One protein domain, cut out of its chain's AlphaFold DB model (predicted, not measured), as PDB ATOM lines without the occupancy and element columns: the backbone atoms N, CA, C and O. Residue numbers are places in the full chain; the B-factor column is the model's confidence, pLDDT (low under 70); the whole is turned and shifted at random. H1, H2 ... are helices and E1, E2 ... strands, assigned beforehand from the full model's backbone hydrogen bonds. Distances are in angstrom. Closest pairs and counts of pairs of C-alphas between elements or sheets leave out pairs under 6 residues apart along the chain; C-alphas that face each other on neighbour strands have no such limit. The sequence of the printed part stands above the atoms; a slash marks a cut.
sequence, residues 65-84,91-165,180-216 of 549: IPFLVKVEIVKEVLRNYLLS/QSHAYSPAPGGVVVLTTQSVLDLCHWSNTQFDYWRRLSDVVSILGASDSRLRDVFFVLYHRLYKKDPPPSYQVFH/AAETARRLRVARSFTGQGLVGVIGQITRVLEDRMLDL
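What this domain is: This is residues 65 to 84, 91 to 165 and 180 to 216 of the 549 residues of an uncharacterized protein of Serendipita vermifera MAFF 305830 (UniProt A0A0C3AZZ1). A small two-strand hairpin, E1 and E2, makes one end of a loose, elongated set of crossed helices, with short H2 next along the chain. H3 and H1 cross in the middle, and H4, H6 and H7 gather at the far end, with short H5 near the end of H3. The printed part has 132 residues, mostly helix, in the order H1 E1 E2 H2 H3 H4 H5 H6 H7; the sheet, E1 - E2, is antiparallel. It is only just loose, close to compact, with a radius of gyration of the C-alphas of 17.1 A and spans of 52 by 34 by 32 A.

Where its parts are: E1 is residues 91 to 94, 10.0 A, and E2 residues 102 to 105, 9.6 A. H2 is residues 107 to 114; H3, residues 118 to 137, is 29.4 A long. H1, residues 65 to 81, 23.1 A, begins at C-alpha 65 (-56.374, -31.284, 16.614). H4 is residues 139 to 153, 20.8 A; H5 161 to 164; H6 180 to 192, 17.9 A; H7, 196 to 211, 22.7 A, ends at C-alpha 211 (-60.417, -21.552, 1.751).

How they stand to each other: In the hairpin E1 and E2, N 93 and O 103 are 2.8 A apart, within hydrogen-bond range. H2 is close to H3 but not clearly touching, closest C-alphas Leu 111 and Asn 118, 7.3 A. H1 touches H3 about perpendicular at 74 degrees, closest C-alphas Val 71 and Ser 128, 6.0 A. H3 and H4 touch only at the corner, closest C-alphas Gly 135 and Leu 141, 5.2 A. H4, the hub, touches H6, closest C-alphas Val 147 and Ala 190, 4.7 A. H4 and H7 only just touch, with 3 pairs of C-alphas within 8 A, closest Leu 141 and Ile 205, 7.5 A. H5 is close to H3 but not clearly touching, closest C-alphas Ala 136 and Phe 164, 6.2 A. Every O i to N i+4 pair is within range in H1, H2, H4, H6 and H7, and 14 of 16 in H3; H5 is too short for one.

The domain as a whole: The C-alphas farthest apart, Pro 99 and Ala 181, are 53.6 A apart. Residues 85 to 90 and 166 to 179 are not printed, with gaps of 11.0 A and 19.7 A between C-alphas. Of the links that are printed whole, none is long. The mean pLDDT of the printed part is 74.5, and 44 residues are under 70, among them 193 to 209.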
ATOM      1  N   ILE A  65     -57.454 -30.838  15.719       48.94
ATOM      2  CA  ILE A  65     -56.374 -31.284  16.614       48.94
ATOM      3  C   ILE A  65     -56.162 -32.777  16.611       48.94
ATOM      4  O   ILE A  65     -55.022 -33.163  16.411       48.94
ATOM      5  N   PRO A  66     -57.182 -33.635  16.782       53.94
ATOM      6  CA  PRO A  66     -57.012 -35.058  16.516       53.94
ATOM      7  C   PRO A  66     -56.378 -35.311  15.146       53.94
ATOM      8  O   PRO A  66     -55.530 -36.181  15.020       53.94
ATOM      9  N   PHE A  67     -56.731 -34.505  14.146       61.84
ATOM     10  CA  PHE A  67     -56.181 -34.524  12.801       61.84
ATOM     11  C   PHE A  67     -54.715 -34.091  12.766       61.84
ATOM     12  O   PHE A  67     -53.899 -34.860  12.299       61.84
ATOM     13  N   LEU A  68     -54.337 -32.928  13.301       65.62
ATOM     14  CA  LEU A  68     -52.950 -32.450  13.323       65.62
ATOM     15  C   LEU A  68     -52.058 -33.316  14.217       65.62
ATOM     16  O   LEU A  68     -50.911 -33.563  13.874       65.62
ATOM     17  N   VAL A  69     -52.591 -33.836  15.322       65.94
ATOM     18  CA  VAL A  69     -51.938 -34.857  16.152       65.94
ATOM     19  C   VAL A  69     -51.752 -36.132  15.349       65.94
ATOM     20  O   VAL A  69     -50.670 -36.697  15.375       65.94
ATOM     21  N   LYS A  70     -52.767 -36.574  14.600       69.81
ATOM     22  CA  LYS A  70     -52.654 -37.731  13.708       69.81
ATOM     23  C   LYS A  70     -51.612 -37.468  12.625       69.81
ATOM     24  O   LYS A  70     -50.767 -38.323  12.435       69.81
ATOM     25  N   VAL A  71     -51.590 -36.288  12.003       68.12
ATOM     26  CA  VAL A  71     -50.559 -35.867  11.041       68.12
ATOM     27  C   VAL A  71     -49.178 -35.910  11.676       68.12
ATOM     28  O   VAL A  71     -48.262 -36.415  11.046       68.12
ATOM     29  N   GLU A  72     -49.011 -35.402  12.895       70.56
ATOM     30  CA  GLU A  72     -47.697 -35.317  13.535       70.56
ATOM     31  C   GLU A  72     -47.217 -36.676  14.053       70.56
ATOM     32  O   GLU A  72     -46.064 -37.025  13.840       70.56
ATOM     33  N   ILE A  73     -48.104 -37.493  14.635       69.56
ATOM     34  CA  ILE A  73     -47.820 -38.900  14.967       69.56
ATOM     35  C   ILE A  73     -47.405 -39.643  13.706       69.56
ATOM     36  O   ILE A  73     -46.450 -40.411  13.721       69.56
ATOM     37  N   VAL A  74     -48.114 -39.404  12.608       70.31
ATOM     38  CA  VAL A  74     -47.829 -40.052  11.336       70.31
ATOM     39  C   VAL A  74     -46.487 -39.578  10.833       70.31
ATOM     40  O   VAL A  74     -45.619 -40.417  10.681       70.31
ATOM     41  N   LYS A  75     -46.248 -38.272  10.703       68.88
ATOM     42  CA  LYS A  75     -44.932 -37.710  10.367       68.88
ATOM     43  C   LYS A  75     -43.815 -38.322  11.198       68.88
ATOM     44  O   LYS A  75     -42.803 -38.691  10.623       68.88
ATOM     45  N   GLU A  76     -43.994 -38.449  12.505       70.69
ATOM     46  CA  GLU A  76     -42.992 -39.021  13.401       70.69
ATOM     47  C   GLU A  76     -42.769 -40.513  13.126       70.69
ATOM     48  O   GLU A  76     -41.631 -40.969  13.046       70.69
ATOM     49  N   VAL A  77     -43.840 -41.275  12.885       69.25
ATOM     50  CA  VAL A  77     -43.754 -42.671  12.438       69.25
ATOM     51  C   VAL A  77     -43.032 -42.765  11.089       69.25
ATOM     52  O   VAL A  77     -42.176 -43.623  10.913       69.25
ATOM     53  N   LEU A  78     -43.290 -41.863  10.143       68.56
ATOM     54  CA  LEU A  78     -42.621 -41.880   8.837       68.56
ATOM     55  C   LEU A  78     -41.168 -41.448   8.915       68.56
ATOM     56  O   LEU A  78     -40.322 -42.045   8.261       68.56
ATOM     57  N   ARG A  79     -40.866 -40.434   9.720       71.12
ATOM     58  CA  ARG A  79     -39.502 -39.954   9.932       71.12
ATOM     59  C   ARG A  79     -38.651 -40.981  10.647       71.12
ATOM     60  O   ARG A  79     -37.483 -41.084  10.314       71.12
ATOM     61  N   ASN A  80     -39.211 -41.724  11.597       70.69
ATOM     62  CA  ASN A  80     -38.438 -42.708  12.347       70.69
ATOM     63  C   ASN A  80     -38.339 -44.046  11.622       70.69
ATOM     64  O   ASN A  80     -37.266 -44.638  11.632       70.69
ATOM     65  N   TYR A  81     -39.421 -44.499  10.977       65.75
ATOM     66  CA  TYR A  81     -39.508 -45.859  10.436       65.75
ATOM     67  C   TYR A  81     -39.448 -45.946   8.909       65.75
ATOM     68  O   TYR A  81     -39.177 -47.017   8.377       65.75
ATOM     69  N   LEU A  82     -39.684 -44.846   8.187       67.56
ATOM     70  CA  LEU A  82     -39.601 -44.786   6.721       67.56
ATOM     71  C   LEU A  82     -38.526 -43.802   6.268       67.56
ATOM     72  O   LEU A  82     -38.783 -42.974   5.387       67.56
ATOM     73  N   LEU A  83     -37.334 -43.858   6.876       58.12
ATOM     74  CA  LEU A  83     -36.212 -43.023   6.453       58.12
ATOM     75  C   LEU A  83     -35.878 -43.313   4.989       58.12
ATOM     76  O   LEU A  83     -35.130 -44.221   4.647       58.12
ATOM     77  N   SER A  84     -36.446 -42.453   4.148       56.09
ATOM     78  CA  SER A  84     -36.310 -42.371   2.710       56.09
ATOM     79  C   SER A  84     -37.001 -43.498   1.933       56.09
ATOM     80  O   SER A  84     -36.482 -44.594   1.778       56.09
ATOM     81  N   GLN A  91     -35.094 -51.289   7.956       76.50
ATOM     82  CA  GLN A  91     -34.823 -51.003   9.358       76.50
ATOM     83  C   GLN A  91     -35.245 -52.192  10.216       76.50
ATOM     84  O   GLN A  91     -36.414 -52.583  10.288       76.50
ATOM     85  N   SER A  92     -34.250 -52.787  10.862       87.50
ATOM     86  CA  SER A  92     -34.425 -53.846  11.841       87.50
ATOM     87  C   SER A  92     -34.320 -53.262  13.246       87.50
ATOM     88  O   SER A  92     -33.287 -52.692  13.600       87.50
ATOM     89  N   HIS A  93     -35.357 -53.431  14.060       84.44
ATOM     90  CA  HIS A  93     -35.375 -52.995  15.454       84.44
ATOM     91  C   HIS A  93     -35.329 -54.204  16.380       84.44
ATOM     92  O   HIS A  93     -36.058 -55.172  16.176       84.44
ATOM     93  N   ALA A  94     -34.494 -54.153  17.416       90.88
ATOM     94  CA  ALA A  94     -34.483 -55.189  18.440       90.88
ATOM     95  C   ALA A  94     -35.830 -55.204  19.180       90.88
ATOM     96  O   ALA A  94     -36.279 -54.187  19.708       90.88
ATOM     97  N   TYR A  95     -36.472 -56.367  19.220       92.25
ATOM     98  CA  TYR A  95     -37.729 -56.592  19.923       92.25
ATOM     99  C   TYR A  95     -37.704 -58.013  20.483       92.25
ATOM    100  O   TYR A  95     -38.035 -58.977  19.793       92.25
ATOM    101  N   SER A  96     -37.271 -58.145  21.740       95.38
ATOM    102  CA  SER A  96     -37.058 -59.447  22.387       95.38
ATOM    103  C   SER A  96     -38.276 -60.384  22.398       95.38
ATOM    104  O   SER A  96     -38.052 -61.593  22.363       95.38
ATOM    105  N   PRO A  97     -39.544 -59.911  22.390       94.94
ATOM    106  CA  PRO A  97     -40.693 -60.812  22.304       94.94
ATOM    107  C   PRO A  97     -40.919 -61.419  20.912       94.94
ATOM    108  O   PRO A  97     -41.685 -62.375  20.793       94.94
ATOM    109  N   ALA A  98     -40.313 -60.875  19.849       91.75
ATOM    110  CA  ALA A  98     -40.391 -61.508  18.535       91.75
ATOM    111  C   ALA A  98     -39.566 -62.807  18.531       91.75
ATOM    112  O   ALA A  98     -38.481 -62.833  19.109       91.75
ATOM    113  N   PRO A  99     -40.002 -63.859  17.812       92.81
ATOM    114  CA  PRO A  99     -39.276 -65.132  17.743       92.81
ATOM    115  C   PRO A  99     -37.805 -65.016  17.307       92.81
ATOM    116  O   PRO A  99     -36.997 -65.863  17.665       92.81
ATOM    117  N   GLY A 100     -37.451 -63.976  16.542       93.31
ATOM    118  CA  GLY A 100     -36.078 -63.694  16.109       93.31
ATOM    119  C   GLY A 100     -35.354 -62.610  16.913       93.31
ATOM    120  O   GLY A 100     -34.276 -62.191  16.505       93.31
ATOM    121  N   GLY A 101     -35.952 -62.084  17.988       95.25
ATOM    122  CA  GLY A 101     -35.415 -60.963  18.773       95.25
ATOM    123  C   GLY A 101     -35.351 -59.625  18.027       95.25
ATOM    124  O   GLY A 101     -34.885 -58.629  18.579       95.25
ATOM    125  N   VAL A 102     -35.817 -59.586  16.778       93.94
ATOM    126  CA  VAL A 102     -35.745 -58.443  15.872       93.94
ATOM    127  C   VAL A 102     -37.050 -58.361  15.082       93.94
ATOM    128  O   VAL A 102     -37.557 -59.375  14.601       93.94
ATOM    129  N   VAL A 103     -37.596 -57.156  14.947       92.00
ATOM    130  CA  VAL A 103     -38.730 -56.840  14.077       92.00
ATOM    131  C   VAL A 103     -38.221 -55.975  12.938       92.00
ATOM    132  O   VAL A 103     -37.589 -54.941  13.146       92.00
ATOM    133  N   VAL A 104     -38.499 -56.421  11.722       89.75
ATOM    134  CA  VAL A 104     -38.249 -55.650  10.513       89.75
ATOM    135  C   VAL A 104     -39.492 -54.824  10.221       89.75
ATOM    136  O   VAL A 104     -40.555 -55.387   9.953       89.75
ATOM    137  N   LEU A 105     -39.356 -53.501  10.271       83.75
ATOM    138  CA  LEU A 105     -40.436 -52.597   9.899       83.75
ATOM    139  C   LEU A 105     -40.294 -52.253   8.421       83.75
ATOM    140  O   LEU A 105     -39.364 -51.578   7.991       83.75
ATOM    141  N   THR A 106     -41.224 -52.771   7.625       85.31
ATOM    142  CA  THR A 106     -41.411 -52.360   6.233       85.31
ATOM    143  C   THR A 106     -42.500 -51.299   6.155       85.31
ATOM    144  O   THR A 106     -43.400 -51.267   7.000       85.31
ATOM    145  N   THR A 107     -42.494 -50.491   5.094       80.38
ATOM    146  CA  THR A 107     -43.601 -49.569   4.797       80.38
ATOM    147  C   THR A 107     -44.951 -50.264   4.860       80.38
ATOM    148  O   THR A 107     -45.867 -49.766   5.507       80.38
ATOM    149  N   GLN A 108     -45.053 -51.461   4.278       83.50
ATOM    150  CA  GLN A 108     -46.294 -52.225   4.284       83.50
ATOM    151  C   GLN A 108     -46.723 -52.614   5.703       83.50
ATOM    152  O   GLN A 108     -47.883 -52.432   6.045       83.50
ATOM    153  N   SER A 109     -45.795 -53.054   6.561       85.31
ATOM    154  CA  SER A 109     -46.131 -53.401   7.949       85.31
ATOM    155  C   SER A 109     -46.651 -52.205   8.754       85.31
ATOM    156  O   SER A 109     -47.582 -52.356   9.540       85.31
ATOM    157  N   VAL A 110     -46.104 -51.005   8.525       80.75
ATOM    158  CA  VAL A 110     -46.578 -49.771   9.168       80.75
ATOM    159  C   VAL A 110     -47.981 -49.415   8.672       80.75
ATOM    160  O   VAL A 110     -48.853 -49.085   9.472       80.75
ATOM    161  N   LEU A 111     -48.225 -49.532   7.365       83.31
ATOM    162  CA  LEU A 111     -49.544 -49.294   6.775       83.31
ATOM    163  C   LEU A 111     -50.592 -50.284   7.275       83.31
ATOM    164  O   LEU A 111     -51.694 -49.869   7.635       83.31
ATOM    165  N   ASP A 112     -50.233 -51.563   7.358       83.06
ATOM    166  CA  ASP A 112     -51.107 -52.622   7.853       83.06
ATOM    167  C   ASP A 112     -51.457 -52.393   9.332       83.06
ATOM    168  O   ASP A 112     -52.627 -52.483   9.702       83.06
ATOM    169  N   LEU A 113     -50.475 -52.012  10.163       79.62
ATOM    170  CA  LEU A 113     -50.684 -51.664  11.576       79.62
ATOM    171  C   LEU A 113     -51.577 -50.430  11.756       79.62
ATOM    172  O   LEU A 113     -52.350 -50.359  12.712       79.62
ATOM    173  N   CYS A 114     -51.479 -49.454  10.853       81.06
ATOM    174  CA  CYS A 114     -52.326 -48.263  10.871       81.06
ATOM    175  C   CYS A 114     -53.690 -48.471  10.189       81.06
ATOM    176  O   CYS A 114     -54.530 -47.571  10.258       81.06
ATOM    177  N   HIS A 115     -53.919 -49.621   9.545       85.06
ATOM    178  CA  HIS A 115     -55.052 -49.870   8.647       85.06
ATOM    179  C   HIS A 115     -55.205 -48.791   7.566       85.06
ATOM    180  O   HIS A 115     -56.308 -48.316   7.283       85.06
ATOM    181  N   TRP A 116     -54.085 -48.362   6.988       85.56
ATOM    182  CA  TRP A 116     -54.051 -47.324   5.966       85.56
ATOM    183  C   TRP A 116     -53.762 -47.905   4.592       85.56
ATOM    184  O   TRP A 116     -52.869 -48.732   4.423       85.56
ATOM    185  N   SER A 117     -54.472 -47.422   3.575       87.75
ATOM    186  CA  SER A 117     -54.077 -47.683   2.192       87.75
ATOM    187  C   SER A 117     -52.856 -46.838   1.804       87.75
ATOM    188  O   SER A 117     -52.664 -45.735   2.318       87.75
ATOM    189  N   ASN A 118     -52.083 -47.295   0.812       81.94
ATOM    190  CA  ASN A 118     -51.006 -46.496   0.203       81.94
ATOM    191  C   ASN A 118     -51.494 -45.106  -0.255       81.94
ATOM    192  O   ASN A 118     -50.791 -44.113  -0.119       81.94
ATOM    193  N   THR A 119     -52.734 -45.013  -0.742       85.56
ATOM    194  CA  THR A 119     -53.327 -43.741  -1.177       85.56
ATOM    195  C   THR A 119     -53.645 -42.800  -0.018       85.56
ATOM    196  O   THR A 119     -53.389 -41.603  -0.121       85.56
ATOM    197  N   GLN A 120     -54.185 -43.319   1.090       82.06
ATOM    198  CA  GLN A 120     -54.413 -42.531   2.303       82.06
ATOM    199  C   GLN A 120     -53.088 -42.040   2.862       82.06
ATOM    200  O   GLN A 120     -52.955 -40.877   3.231       82.06
ATOM    201  N   PHE A 121     -52.103 -42.927   2.878       79.56
ATOM    202  CA  PHE A 121     -50.761 -42.626   3.314       79.56
ATOM    203  C   PHE A 121     -50.116 -41.483   2.519       79.56
ATOM    204  O   PHE A 121     -49.684 -40.493   3.112       79.56
ATOM    205  N   ASP A 122     -50.123 -41.569   1.188       78.44
ATOM    206  CA  ASP A 122     -49.592 -40.518   0.316       78.44
ATOM    207  C   ASP A 122     -50.335 -39.190   0.485       78.44
ATOM    208  O   ASP A 122     -49.714 -38.125   0.500       78.44
ATOM    209  N   TYR A 123     -51.661 -39.240   0.640       82.81
ATOM    210  CA  TYR A 123     -52.469 -38.054   0.918       82.81
ATOM    211  C   TYR A 123     -52.033 -37.386   2.229       82.81
ATOM    212  O   TYR A 123     -51.731 -36.189   2.244       82.81
ATOM    213  N   TRP A 124     -51.925 -38.162   3.312       77.19
ATOM    214  CA  TRP A 124     -51.500 -37.653   4.616       77.19
ATOM    215  C   TRP A 124     -50.092 -37.088   4.575       77.19
ATOM    216  O   TRP A 124     -49.868 -36.010   5.116       77.19
ATOM    217  N   ARG A 125     -49.166 -37.767   3.895       76.94
ATOM    218  CA  ARG A 125     -47.793 -37.299   3.707       76.94
ATOM    219  C   ARG A 125     -47.756 -35.922   3.042       76.94
ATOM    220  O   ARG A 125     -47.166 -35.004   3.607       76.94
ATOM    221  N   ARG A 126     -48.438 -35.753   1.902       78.81
ATOM    222  CA  ARG A 126     -48.495 -34.463   1.183       78.81
ATOM    223  C   ARG A 126     -49.093 -33.365   2.043       78.81
ATOM    224  O   ARG A 126     -48.572 -32.257   2.088       78.81
ATOM    225  N   LEU A 127     -50.175 -33.675   2.747       76.19
ATOM    226  CA  LEU A 127     -50.814 -32.708   3.624       76.19
ATOM    227  C   LEU A 127     -49.892 -32.309   4.785       76.19
ATOM    228  O   LEU A 127     -49.834 -31.146   5.176       76.19
ATOM    229  N   SER A 128     -49.120 -33.266   5.294       73.81
ATOM    230  CA  SER A 128     -48.097 -33.048   6.310       73.81
ATOM    231  C   SER A 128     -46.989 -32.098   5.821       73.81
ATOM    232  O   SER A 128     -46.573 -31.212   6.576       73.81
ATOM    233  N   ASP A 129     -46.571 -32.224   4.558       72.62
ATOM    234  CA  ASP A 129     -45.573 -31.354   3.925       72.62
ATOM    235  C   ASP A 129     -46.136 -29.943   3.728       72.62
ATOM    236  O   ASP A 129     -45.512 -28.961   4.130       72.62
ATOM    237  N   VAL A 130     -47.369 -29.838   3.218       76.75
ATOM    238  CA  VAL A 130     -48.078 -28.560   3.052       76.75
ATOM    239  C   VAL A 130     -48.218 -27.833   4.387       76.75
ATOM    240  O   VAL A 130     -47.879 -26.658   4.474       76.75
ATOM    241  N   VAL A 131     -48.644 -28.518   5.452       73.94
ATOM    242  CA  VAL A 131     -48.742 -27.915   6.793       73.94
ATOM    243  C   VAL A 131     -47.373 -27.448   7.296       73.94
ATOM    244  O   VAL A 131     -47.294 -26.415   7.954       73.94
ATOM    245  N   SER A 132     -46.293 -28.164   6.971       71.44
ATOM    246  CA  SER A 132     -44.934 -27.776   7.375       71.44
ATOM    247  C   SER A 132     -44.458 -26.516   6.642       71.44
ATOM    248  O   SER A 132     -43.915 -25.616   7.278       71.44
ATOM    249  N   ILE A 133     -44.739 -26.406   5.338       76.75
ATOM    250  CA  ILE A 133     -44.441 -25.210   4.532       76.75
ATOM    251  C   ILE A 133     -45.290 -24.023   5.002       76.75
ATOM    252  O   ILE A 133     -44.776 -22.931   5.243       76.75
ATOM    253  N   LEU A 134     -46.597 -24.233   5.189       78.69
ATOM    254  CA  LEU A 134     -47.513 -23.190   5.647       78.69
ATOM    255  C   LEU A 134     -47.191 -22.726   7.065       78.69
ATOM    256  O   LEU A 134     -47.307 -21.533   7.345       78.69
ATOM    257  N   GLY A 135     -46.726 -23.633   7.927       78.50
ATOM    258  CA  GLY A 135     -46.287 -23.329   9.285       78.50
ATOM    259  C   GLY A 135     -45.190 -22.267   9.344       78.50
ATOM    260  O   GLY A 135     -45.193 -21.451  10.260       78.50
ATOM    261  N   ALA A 136     -44.300 -22.181   8.353       77.56
ATOM    262  CA  ALA A 136     -43.296 -21.113   8.319       77.56
ATOM    263  C   ALA A 136     -43.938 -19.717   8.172       77.56
ATOM    264  O   ALA A 136     -43.512 -18.753   8.811       77.56
ATOM    265  N   SER A 137     -45.007 -19.621   7.376       82.88
ATOM    266  CA  SER A 137     -45.697 -18.360   7.073       82.88
ATOM    267  C   SER A 137     -46.792 -17.999   8.086       82.88
ATOM    268  O   SER A 137     -46.903 -16.843   8.494       82.88
ATOM    269  N   ASP A 138     -47.556 -18.975   8.575       83.00
ATOM    270  CA  ASP A 138     -48.735 -18.749   9.413       83.00
ATOM    271  C   ASP A 138     -48.384 -18.852  10.907       83.00
ATOM    272  O   ASP A 138     -47.895 -19.873  11.399       83.00
ATOM    273  N   SER A 139     -48.608 -17.774  11.661       83.69
ATOM    274  CA  SER A 139     -48.361 -17.742  13.107       83.69
ATOM    275  C   SER A 139     -49.317 -18.639  13.900       83.69
ATOM    276  O   SER A 139     -48.922 -19.173  14.934       83.69
ATOM    277  N   ARG A 140     -50.537 -18.882  13.408       80.94
ATOM    278  CA  ARG A 140     -51.537 -19.729  14.082       80.94
ATOM    279  C   ARG A 140     -51.154 -21.199  14.020       80.94
ATOM    280  O   ARG A 140     -51.259 -21.906  15.020       80.94
ATOM    281  N   LEU A 141     -50.670 -21.655  12.862       79.12
ATOM    282  CA  LEU A 141     -50.140 -23.013  12.711       79.12
ATOM    283  C   LEU A 141     -48.913 -23.230  13.602       79.12
ATOM    284  O   LEU A 141     -48.782 -24.295  14.205       79.12
ATOM    285  N   ARG A 142     -48.061 -22.206  13.759       81.44
ATOM    286  CA  ARG A 142     -46.949 -22.237  14.723       81.44
ATOM    287  C   ARG A 142     -47.445 -22.353  16.155       81.44
ATOM    288  O   ARG A 142     -46.945 -23.203  16.882       81.44
ATOM    289  N   ASP A 143     -48.445 -21.578  16.554       81.44
ATOM    290  CA  ASP A 143     -49.001 -21.663  17.907       81.44
ATOM    291  C   ASP A 143     -49.579 -23.059  18.188       81.44
ATOM    292  O   ASP A 143     -49.319 -23.634  19.247       81.44
ATOM    293  N   VAL A 144     -50.281 -23.659  17.219       79.50
ATOM    294  CA  VAL A 144     -50.776 -25.038  17.346       79.50
ATOM    295  C   VAL A 144     -49.638 -26.049  17.416       79.50
ATOM    296  O   VAL A 144     -49.674 -26.920  18.283       79.50
ATOM    297  N   PHE A 145     -48.603 -25.918  16.584       79.12
ATOM    298  CA  PHE A 145     -47.402 -26.748  16.693       79.12
ATOM    299  C   PHE A 145     -46.781 -26.655  18.094       79.12
ATOM    300  O   PHE A 145     -46.501 -27.684  18.703       79.12
ATOM    301  N   PHE A 146     -46.647 -25.446  18.650       79.44
ATOM    302  CA  PHE A 146     -46.129 -25.234  20.004       79.44
ATOM    303  C   PHE A 146     -46.987 -25.943  21.061       79.44
ATOM    304  O   PHE A 146     -46.446 -26.618  21.939       79.44
ATOM    305  N   VAL A 147     -48.318 -25.834  20.966       79.75
ATOM    306  CA  VAL A 147     -49.245 -26.528  21.879       79.75
ATOM    307  C   VAL A 147     -49.072 -28.038  21.789       79.75
ATOM    308  O   VAL A 147     -49.000 -28.719  22.815       79.75
ATOM    309  N   LEU A 148     -49.033 -28.569  20.567       75.81
ATOM    310  CA  LEU A 148     -48.932 -30.002  20.321       75.81
ATOM    311  C   LEU A 148     -47.596 -30.552  20.801       75.81
ATOM    312  O   LEU A 148     -47.584 -31.539  21.533       75.81
ATOM    313  N   TYR A 149     -46.498 -29.879  20.472       76.44
ATOM    314  CA  TYR A 149     -45.161 -30.254  20.914       76.44
ATOM    315  C   TYR A 149     -45.075 -30.283  22.440       76.44
ATOM    316  O   TYR A 149     -44.648 -31.279  23.027       76.44
ATOM    317  N   HIS A 150     -45.558 -29.226  23.099       80.00
ATOM    318  CA  HIS A 150     -45.535 -29.150  24.555       80.00
ATOM    319  C   HIS A 150     -46.368 -30.259  25.205       80.00
ATOM    320  O   HIS A 150     -45.951 -30.841  26.203       80.00
ATOM    321  N   ARG A 151     -47.521 -30.614  24.625       74.50
ATOM    322  CA  ARG A 151     -48.361 -31.708  25.137       74.50
ATOM    323  C   ARG A 151     -47.767 -33.089  24.909       74.50
ATOM    324  O   ARG A 151     -47.833 -33.917  25.815       74.50
ATOM    325  N   LEU A 152     -47.226 -33.341  23.719       71.44
ATOM    326  CA  LEU A 152     -46.692 -34.649  23.342       71.44
ATOM    327  C   LEU A 152     -45.397 -34.956  24.092       71.44
ATOM    328  O   LEU A 152     -45.247 -36.043  24.644       71.44
ATOM    329  N   TYR A 153     -44.490 -33.983  24.166       77.62
ATOM    330  CA  TYR A 153     -43.153 -34.203  24.712       77.62
ATOM    331  C   TYR A 153     -42.994 -33.729  26.154       77.62
ATOM    332  O   TYR A 153     -41.966 -34.019  26.765       77.62
ATOM    333  N   LYS A 154     -43.981 -33.005  26.707       82.62
ATOM    334  CA  LYS A 154     -43.874 -32.317  28.010       82.62
ATOM    335  C   LYS A 154     -42.610 -31.447  28.098       82.62
ATOM    336  O   LYS A 154     -42.021 -31.302  29.165       82.62
ATOM    337  N   LYS A 155     -42.177 -30.913  26.955       81.19
ATOM    338  CA  LYS A 155     -40.972 -30.099  26.778       81.19
ATOM    339  C   LYS A 155     -41.345 -28.816  26.064       81.19
ATOM    340  O   LYS A 155     -42.275 -28.798  25.258       81.19
ATOM    341  N   ASP A 156     -40.620 -27.747  26.351       78.62
ATOM    342  CA  ASP A 156     -40.774 -26.533  25.566       78.62
ATOM    343  C   ASP A 156     -40.267 -26.792  24.140       78.62
ATOM    344  O   ASP A 156     -39.222 -27.427  23.965       78.62
ATOM    345  N   PRO A 157     -41.032 -26.387  23.115       73.56
ATOM    346  CA  PRO A 157     -40.632 -26.570  21.730       73.56
ATOM    347  C   PRO A 157     -39.317 -25.860  21.428       73.56
ATOM    348  O   PRO A 157     -39.081 -24.762  21.945       73.56
ATOM    349  N   PRO A 158     -38.471 -26.457  20.565       74.06
ATOM    350  CA  PRO A 158     -37.289 -25.780  20.072       74.06
ATOM    351  C   PRO A 158     -37.715 -24.462  19.418       74.06
ATOM    352  O   PRO A 158     -38.791 -24.379  18.806       74.06
ATOM    353  N   PRO A 159     -36.914 -23.402  19.575       73.38
ATOM    354  CA  PRO A 159     -37.294 -22.097  19.080       73.38
ATOM    355  C   PRO A 159     -37.507 -22.172  17.564       73.38
ATOM    356  O   PRO A 159     -36.710 -22.759  16.834       73.38
ATOM    357  N   SER A 160     -38.617 -21.596  17.091       62.66
ATOM    358  CA  SER A 160     -39.188 -21.852  15.758       62.66
ATOM    359  C   SER A 160     -38.249 -21.604  14.576       62.66
ATOM    360  O   SER A 160     -38.522 -22.095  13.490       62.66
ATOM    361  N   TYR A 161     -37.151 -20.872  14.760       60.03
ATOM    362  CA  TYR A 161     -36.164 -20.669  13.705       60.03
ATOM    363  C   TYR A 161     -35.365 -21.941  13.376       60.03
ATOM    364  O   TYR A 161     -34.935 -22.080  12.242       60.03
ATOM    365  N   GLN A 162     -35.204 -22.883  14.315       59.56
ATOM    366  CA  GLN A 162     -34.449 -24.121  14.066       59.56
ATOM    367  C   GLN A 162     -35.254 -25.165  13.289       59.56
ATOM    368  O   GLN A 162     -34.682 -25.998  12.611       59.56
ATOM    369  N   VAL A 163     -36.587 -25.139  13.379       57.91
ATOM    370  CA  VAL A 163     -37.430 -26.209  12.811       57.91
ATOM    371  C   VAL A 163     -37.726 -25.993  11.322       57.91
ATOM    372  O   VAL A 163     -38.039 -26.948  10.618       57.91
ATOM    373  N   PHE A 164     -37.646 -24.752  10.831       55.44
ATOM    374  CA  PHE A 164     -38.129 -24.392   9.491       55.44
ATOM    375  C   PHE A 164     -37.061 -23.802   8.549       55.44
ATOM    376  O   PHE A 164     -37.399 -23.490   7.411       55.44
ATOM    377  N   HIS A 165     -35.798 -23.648   8.978       54.53
ATOM    378  CA  HIS A 165     -34.753 -22.953   8.202       54.53
ATOM    379  C   HIS A 165     -33.469 -23.752   7.916       54.53
ATOM    380  O   HIS A 165     -32.461 -23.144   7.568       54.53
ATOM    381  N   ALA A 180     -38.013 -13.176  24.373       75.81
ATOM    382  CA  ALA A 180     -38.501 -14.073  25.419       75.81
ATOM    383  C   ALA A 180     -39.991 -13.802  25.715       75.81
ATOM    384  O   ALA A 180     -40.735 -14.720  26.069       75.81
ATOM    385  N   ALA A 181     -40.442 -12.565  25.467       78.31
ATOM    386  CA  ALA A 181     -41.838 -12.156  25.464       78.31
ATOM    387  C   ALA A 181     -42.724 -12.939  24.479       78.31
ATOM    388  O   ALA A 181     -43.835 -13.319  24.842       78.31
ATOM    389  N   GLU A 182     -42.259 -13.226  23.264       77.94
ATOM    390  CA  GLU A 182     -43.008 -13.983  22.256       77.94
ATOM    391  C   GLU A 182     -43.095 -15.464  22.626       77.94
ATOM    392  O   GLU A 182     -44.175 -16.048  22.568       77.94
ATOM    393  N   THR A 183     -42.004 -16.069  23.101       75.31
ATOM    394  CA  THR A 183     -42.040 -17.444  23.628       75.31
ATOM    395  C   THR A 183     -42.973 -17.539  24.835       75.31
ATOM    396  O   THR A 183     -43.801 -18.448  24.906       75.31
ATOM    397  N   ALA A 184     -42.924 -16.565  25.748       78.44
ATOM    398  CA  ALA A 184     -43.835 -16.482  26.888       78.44
ATOM    399  C   ALA A 184     -45.293 -16.244  26.460       78.44
ATOM    400  O   ALA A 184     -46.202 -16.843  27.043       78.44
ATOM    401  N   ARG A 185     -45.537 -15.422  25.429       84.25
ATOM    402  CA  ARG A 185     -46.861 -15.225  24.818       84.25
ATOM    403  C   ARG A 185     -47.379 -16.548  24.270       84.25
ATOM    404  O   ARG A 185     -48.493 -16.931  24.607       84.25
ATOM    405  N   ARG A 186     -46.562 -17.280  23.509       73.88
ATOM    406  CA  ARG A 186     -46.923 -18.581  22.928       73.88
ATOM    407  C   ARG A 186     -47.153 -19.653  23.978       73.88
ATOM    408  O   ARG A 186     -48.121 -20.389  23.865       73.88
ATOM    409  N   LEU A 187     -46.345 -19.708  25.035       73.56
ATOM    410  CA  LEU A 187     -46.579 -20.612  26.167       73.56
ATOM    411  C   LEU A 187     -47.863 -20.258  26.918       73.56
ATOM    412  O   LEU A 187     -48.611 -21.150  27.309       73.56
ATOM    413  N   ARG A 188     -48.158 -18.965  27.094       79.38
ATOM    414  CA  ARG A 188     -49.423 -18.509  27.688       79.38
ATOM    415  C   ARG A 188     -50.608 -18.900  26.811       79.38
ATOM    416  O   ARG A 188     -51.582 -19.430  27.330       79.38
ATOM    417  N   VAL A 189     -50.490 -18.708  25.500       72.94
ATOM    418  CA  VAL A 189     -51.479 -19.123  24.501       72.94
ATOM    419  C   VAL A 189     -51.661 -20.649  24.533       72.94
ATOM    420  O   VAL A 189     -52.776 -21.124  24.724       72.94
ATOM    421  N   ALA A 190     -50.578 -21.426  24.509       68.31
ATOM    422  CA  ALA A 190     -50.578 -22.888  24.608       68.31
ATOM    423  C   ALA A 190     -51.214 -23.420  25.897       68.31
ATOM    424  O   ALA A 190     -51.960 -24.401  25.870       68.31
ATOM    425  N   ARG A 191     -50.959 -22.752  27.024       73.19
ATOM    426  CA  ARG A 191     -51.589 -23.061  28.313       73.19
ATOM    427  C   ARG A 191     -53.058 -22.639  28.348       73.19
ATOM    428  O   ARG A 191     -53.861 -23.347  28.942       73.19
ATOM    429  N   SER A 192     -53.418 -21.535  27.688       71.62
ATOM    430  CA  SER A 192     -54.807 -21.051  27.581       71.62
ATOM    431  C   SER A 192     -55.670 -21.889  26.638       71.62
ATOM    432  O   SER A 192     -56.897 -21.840  26.687       71.62
ATOM    433  N   PHE A 193     -55.032 -22.704  25.801       68.12
ATOM    434  CA  PHE A 193     -55.661 -23.626  24.871       68.12
ATOM    435  C   PHE A 193     -56.233 -24.873  25.568       68.12
ATOM    436  O   PHE A 193     -55.993 -26.012  25.170       68.12
ATOM    437  N   THR A 194     -57.020 -24.683  26.620       61.81
ATOM    438  CA  THR A 194     -57.801 -25.736  27.279       61.81
ATOM    439  C   THR A 194     -59.279 -25.587  26.930       61.81
ATOM    440  O   THR A 194     -59.798 -24.474  26.879       61.81
ATOM    441  N   GLY A 195     -59.978 -26.699  26.687       69.69
ATOM    442  CA  GLY A 195     -61.418 -26.677  26.412       69.69
ATOM    443  C   GLY A 195     -61.783 -25.923  25.125       69.69
ATOM    444  O   GLY A 195     -61.266 -26.234  24.055       69.69
ATOM    445  N   GLN A 196     -62.680 -24.935  25.225       67.25
ATOM    446  CA  GLN A 196     -63.294 -24.248  24.078       67.25
ATOM    447  C   GLN A 196     -62.346 -23.347  23.271       67.25
ATOM    448  O   GLN A 196     -62.513 -23.227  22.058       67.25
ATOM    449  N   GLY A 197     -61.325 -22.745  23.894       64.38
ATOM    450  CA  GLY A 197     -60.382 -21.875  23.172       64.38
ATOM    451  C   GLY A 197     -59.633 -22.627  22.068       64.38
ATOM    452  O   GLY A 197     -59.381 -22.105  20.983       64.38
ATOM    453  N   LEU A 198     -59.363 -23.905  22.321       57.56
ATOM    454  CA  LEU A 198     -58.718 -24.808  21.384       57.56
ATOM    455  C   LEU A 198     -59.609 -25.136  20.181       57.56
ATOM    456  O   LEU A 198     -59.141 -25.155  19.045       57.56
ATOM    457  N   VAL A 199     -60.904 -25.316  20.433       62.41
ATOM    458  CA  VAL A 199     -61.931 -25.555  19.411       62.41
ATOM    459  C   VAL A 199     -62.080 -24.349  18.474       62.41
ATOM    460  O   VAL A 199     -62.218 -24.521  17.264       62.41
ATOM    461  N   GLY A 200     -61.984 -23.124  19.000       67.69
ATOM    462  CA  GLY A 200     -62.049 -21.905  18.186       67.69
ATOM    463  C   GLY A 200     -60.887 -21.776  17.197       67.69
ATOM    464  O   GLY A 200     -61.096 -21.441  16.030       67.69
ATOM    465  N   VAL A 201     -59.667 -22.093  17.632       60.28
ATOM    466  CA  VAL A 201     -58.480 -22.006  16.763       60.28
ATOM    467  C   VAL A 201     -58.397 -23.160  15.780       60.28
ATOM    468  O   VAL A 201     -58.039 -22.933  14.627       60.28
ATOM    469  N   ILE A 202     -58.847 -24.349  16.181       58.84
ATOM    470  CA  ILE A 202     -59.168 -25.436  15.252       58.84
ATOM    471  C   ILE A 202     -60.079 -24.928  14.140       58.84
ATOM    472  O   ILE A 202     -59.698 -25.023  12.983       58.84
ATOM    473  N   GLY A 203     -61.238 -24.354  14.479       66.38
ATOM    474  CA  GLY A 203     -62.211 -23.905  13.485       66.38
ATOM    475  C   GLY A 203     -61.655 -22.839  12.539       66.38
ATOM    476  O   GLY A 203     -61.956 -22.858  11.348       66.38
ATOM    477  N   GLN A 204     -60.805 -21.938  13.035       64.88
ATOM    478  CA  GLN A 204     -60.121 -20.964  12.181       64.88
ATOM    479  C   GLN A 204     -59.111 -21.620  11.238       64.88
ATOM    480  O   GLN A 204     -59.041 -21.229  10.078       64.88
ATOM    481  N   ILE A 205     -58.346 -22.607  11.708       61.38
ATOM    482  CA  ILE A 205     -57.390 -23.337  10.868       61.38
ATOM    483  C   ILE A 205     -58.126 -24.192   9.836       61.38
ATOM    484  O   ILE A 205     -57.710 -24.196   8.681       61.38
ATOM    485  N   THR A 206     -59.239 -24.844  10.202       63.91
ATOM    486  CA  THR A 206     -60.094 -25.563   9.243       63.91
ATOM    487  C   THR A 206     -60.507 -24.636   8.113       63.91
ATOM    488  O   THR A 206     -60.274 -24.968   6.962       63.91
ATOM    489  N   ARG A 207     -61.028 -23.445   8.438       69.81
ATOM    490  CA  ARG A 207     -61.460 -22.460   7.436       69.81
ATOM    491  C   ARG A 207     -60.315 -22.009   6.540       69.81
ATOM    492  O   ARG A 207     -60.479 -21.977   5.335       69.81
ATOM    493  N   VAL A 208     -59.137 -21.728   7.102       65.81
ATOM    494  CA  VAL A 208     -57.960 -21.338   6.302       65.81
ATOM    495  C   VAL A 208     -57.532 -22.453   5.343       65.81
ATOM    496  O   VAL A 208     -57.079 -22.171   4.235       65.81
ATOM    497  N   LEU A 209     -57.650 -23.713   5.758       64.19
ATOM    498  CA  LEU A 209     -57.325 -24.864   4.919       64.19
ATOM    499  C   LEU A 209     -58.417 -25.103   3.860       64.19
ATOM    500  O   LEU A 209     -58.087 -25.290   2.691       64.19
ATOM    501  N   GLU A 210     -59.694 -24.988   4.226       70.88
ATOM    502  CA  GLU A 210     -60.848 -25.070   3.318       70.88
ATOM    503  C   GLU A 210     -60.840 -23.955   2.260       70.88
ATOM    504  O   GLU A 210     -61.011 -24.242   1.075       70.88
ATOM    505  N   ASP A 211     -60.551 -22.710   2.650       71.44
ATOM    506  CA  ASP A 211     -60.417 -21.552   1.751       71.44
ATOM    507  C   ASP A 211     -59.291 -21.761   0.725       71.44
ATOM    508  O   ASP A 211     -59.328 -21.231  -0.384       71.44
ATOM    509  N   ARG A 212     -58.287 -22.576   1.077       68.56
ATOM    510  CA  ARG A 212     -57.188 -22.989   0.190       68.56
ATOM    511  C   ARG A 212     -57.486 -24.275  -0.584       68.56
ATOM    512  O   ARG A 212     -56.575 -24.850  -1.177       68.56
ATOM    513  N   MET A 213     -58.743 -24.722  -0.587       67.88
ATOM    514  CA  MET A 213     -59.219 -25.957  -1.219       67.88
ATOM    515  C   MET A 213     -58.549 -27.238  -0.695       67.88
ATOM    516  O   MET A 213     -58.521 -28.260  -1.383       67.88
ATOM    517  N   LEU A 214     -58.018 -27.213   0.530       58.75
ATOM    518  CA  LEU A 214     -57.531 -28.409   1.210       58.75
ATOM    519  C   LEU A 214     -58.717 -29.038   1.943       58.75
ATOM    520  O   LEU A 214     -59.046 -28.655   3.063       58.75
ATOM    521  N   ASP A 215     -59.385 -29.983   1.284       56.66
ATOM    522  CA  ASP A 215     -60.502 -30.716   1.880       56.66
ATOM    523  C   ASP A 215     -59.996 -31.571   3.053       56.66
ATOM    524  O   ASP A 215     -59.235 -32.519   2.851       56.66
ATOM    525  N   LEU A 216     -60.390 -31.205   4.278       52.03
ATOM    526  CA  LEU A 216     -60.033 -31.891   5.525       52.03
ATOM    527  C   LEU A 216     -61.061 -32.939   5.947       52.03
ATOM    528  O   LEU A 216     -60.966 -33.451   7.069       52.03
TER     529      LEU A 216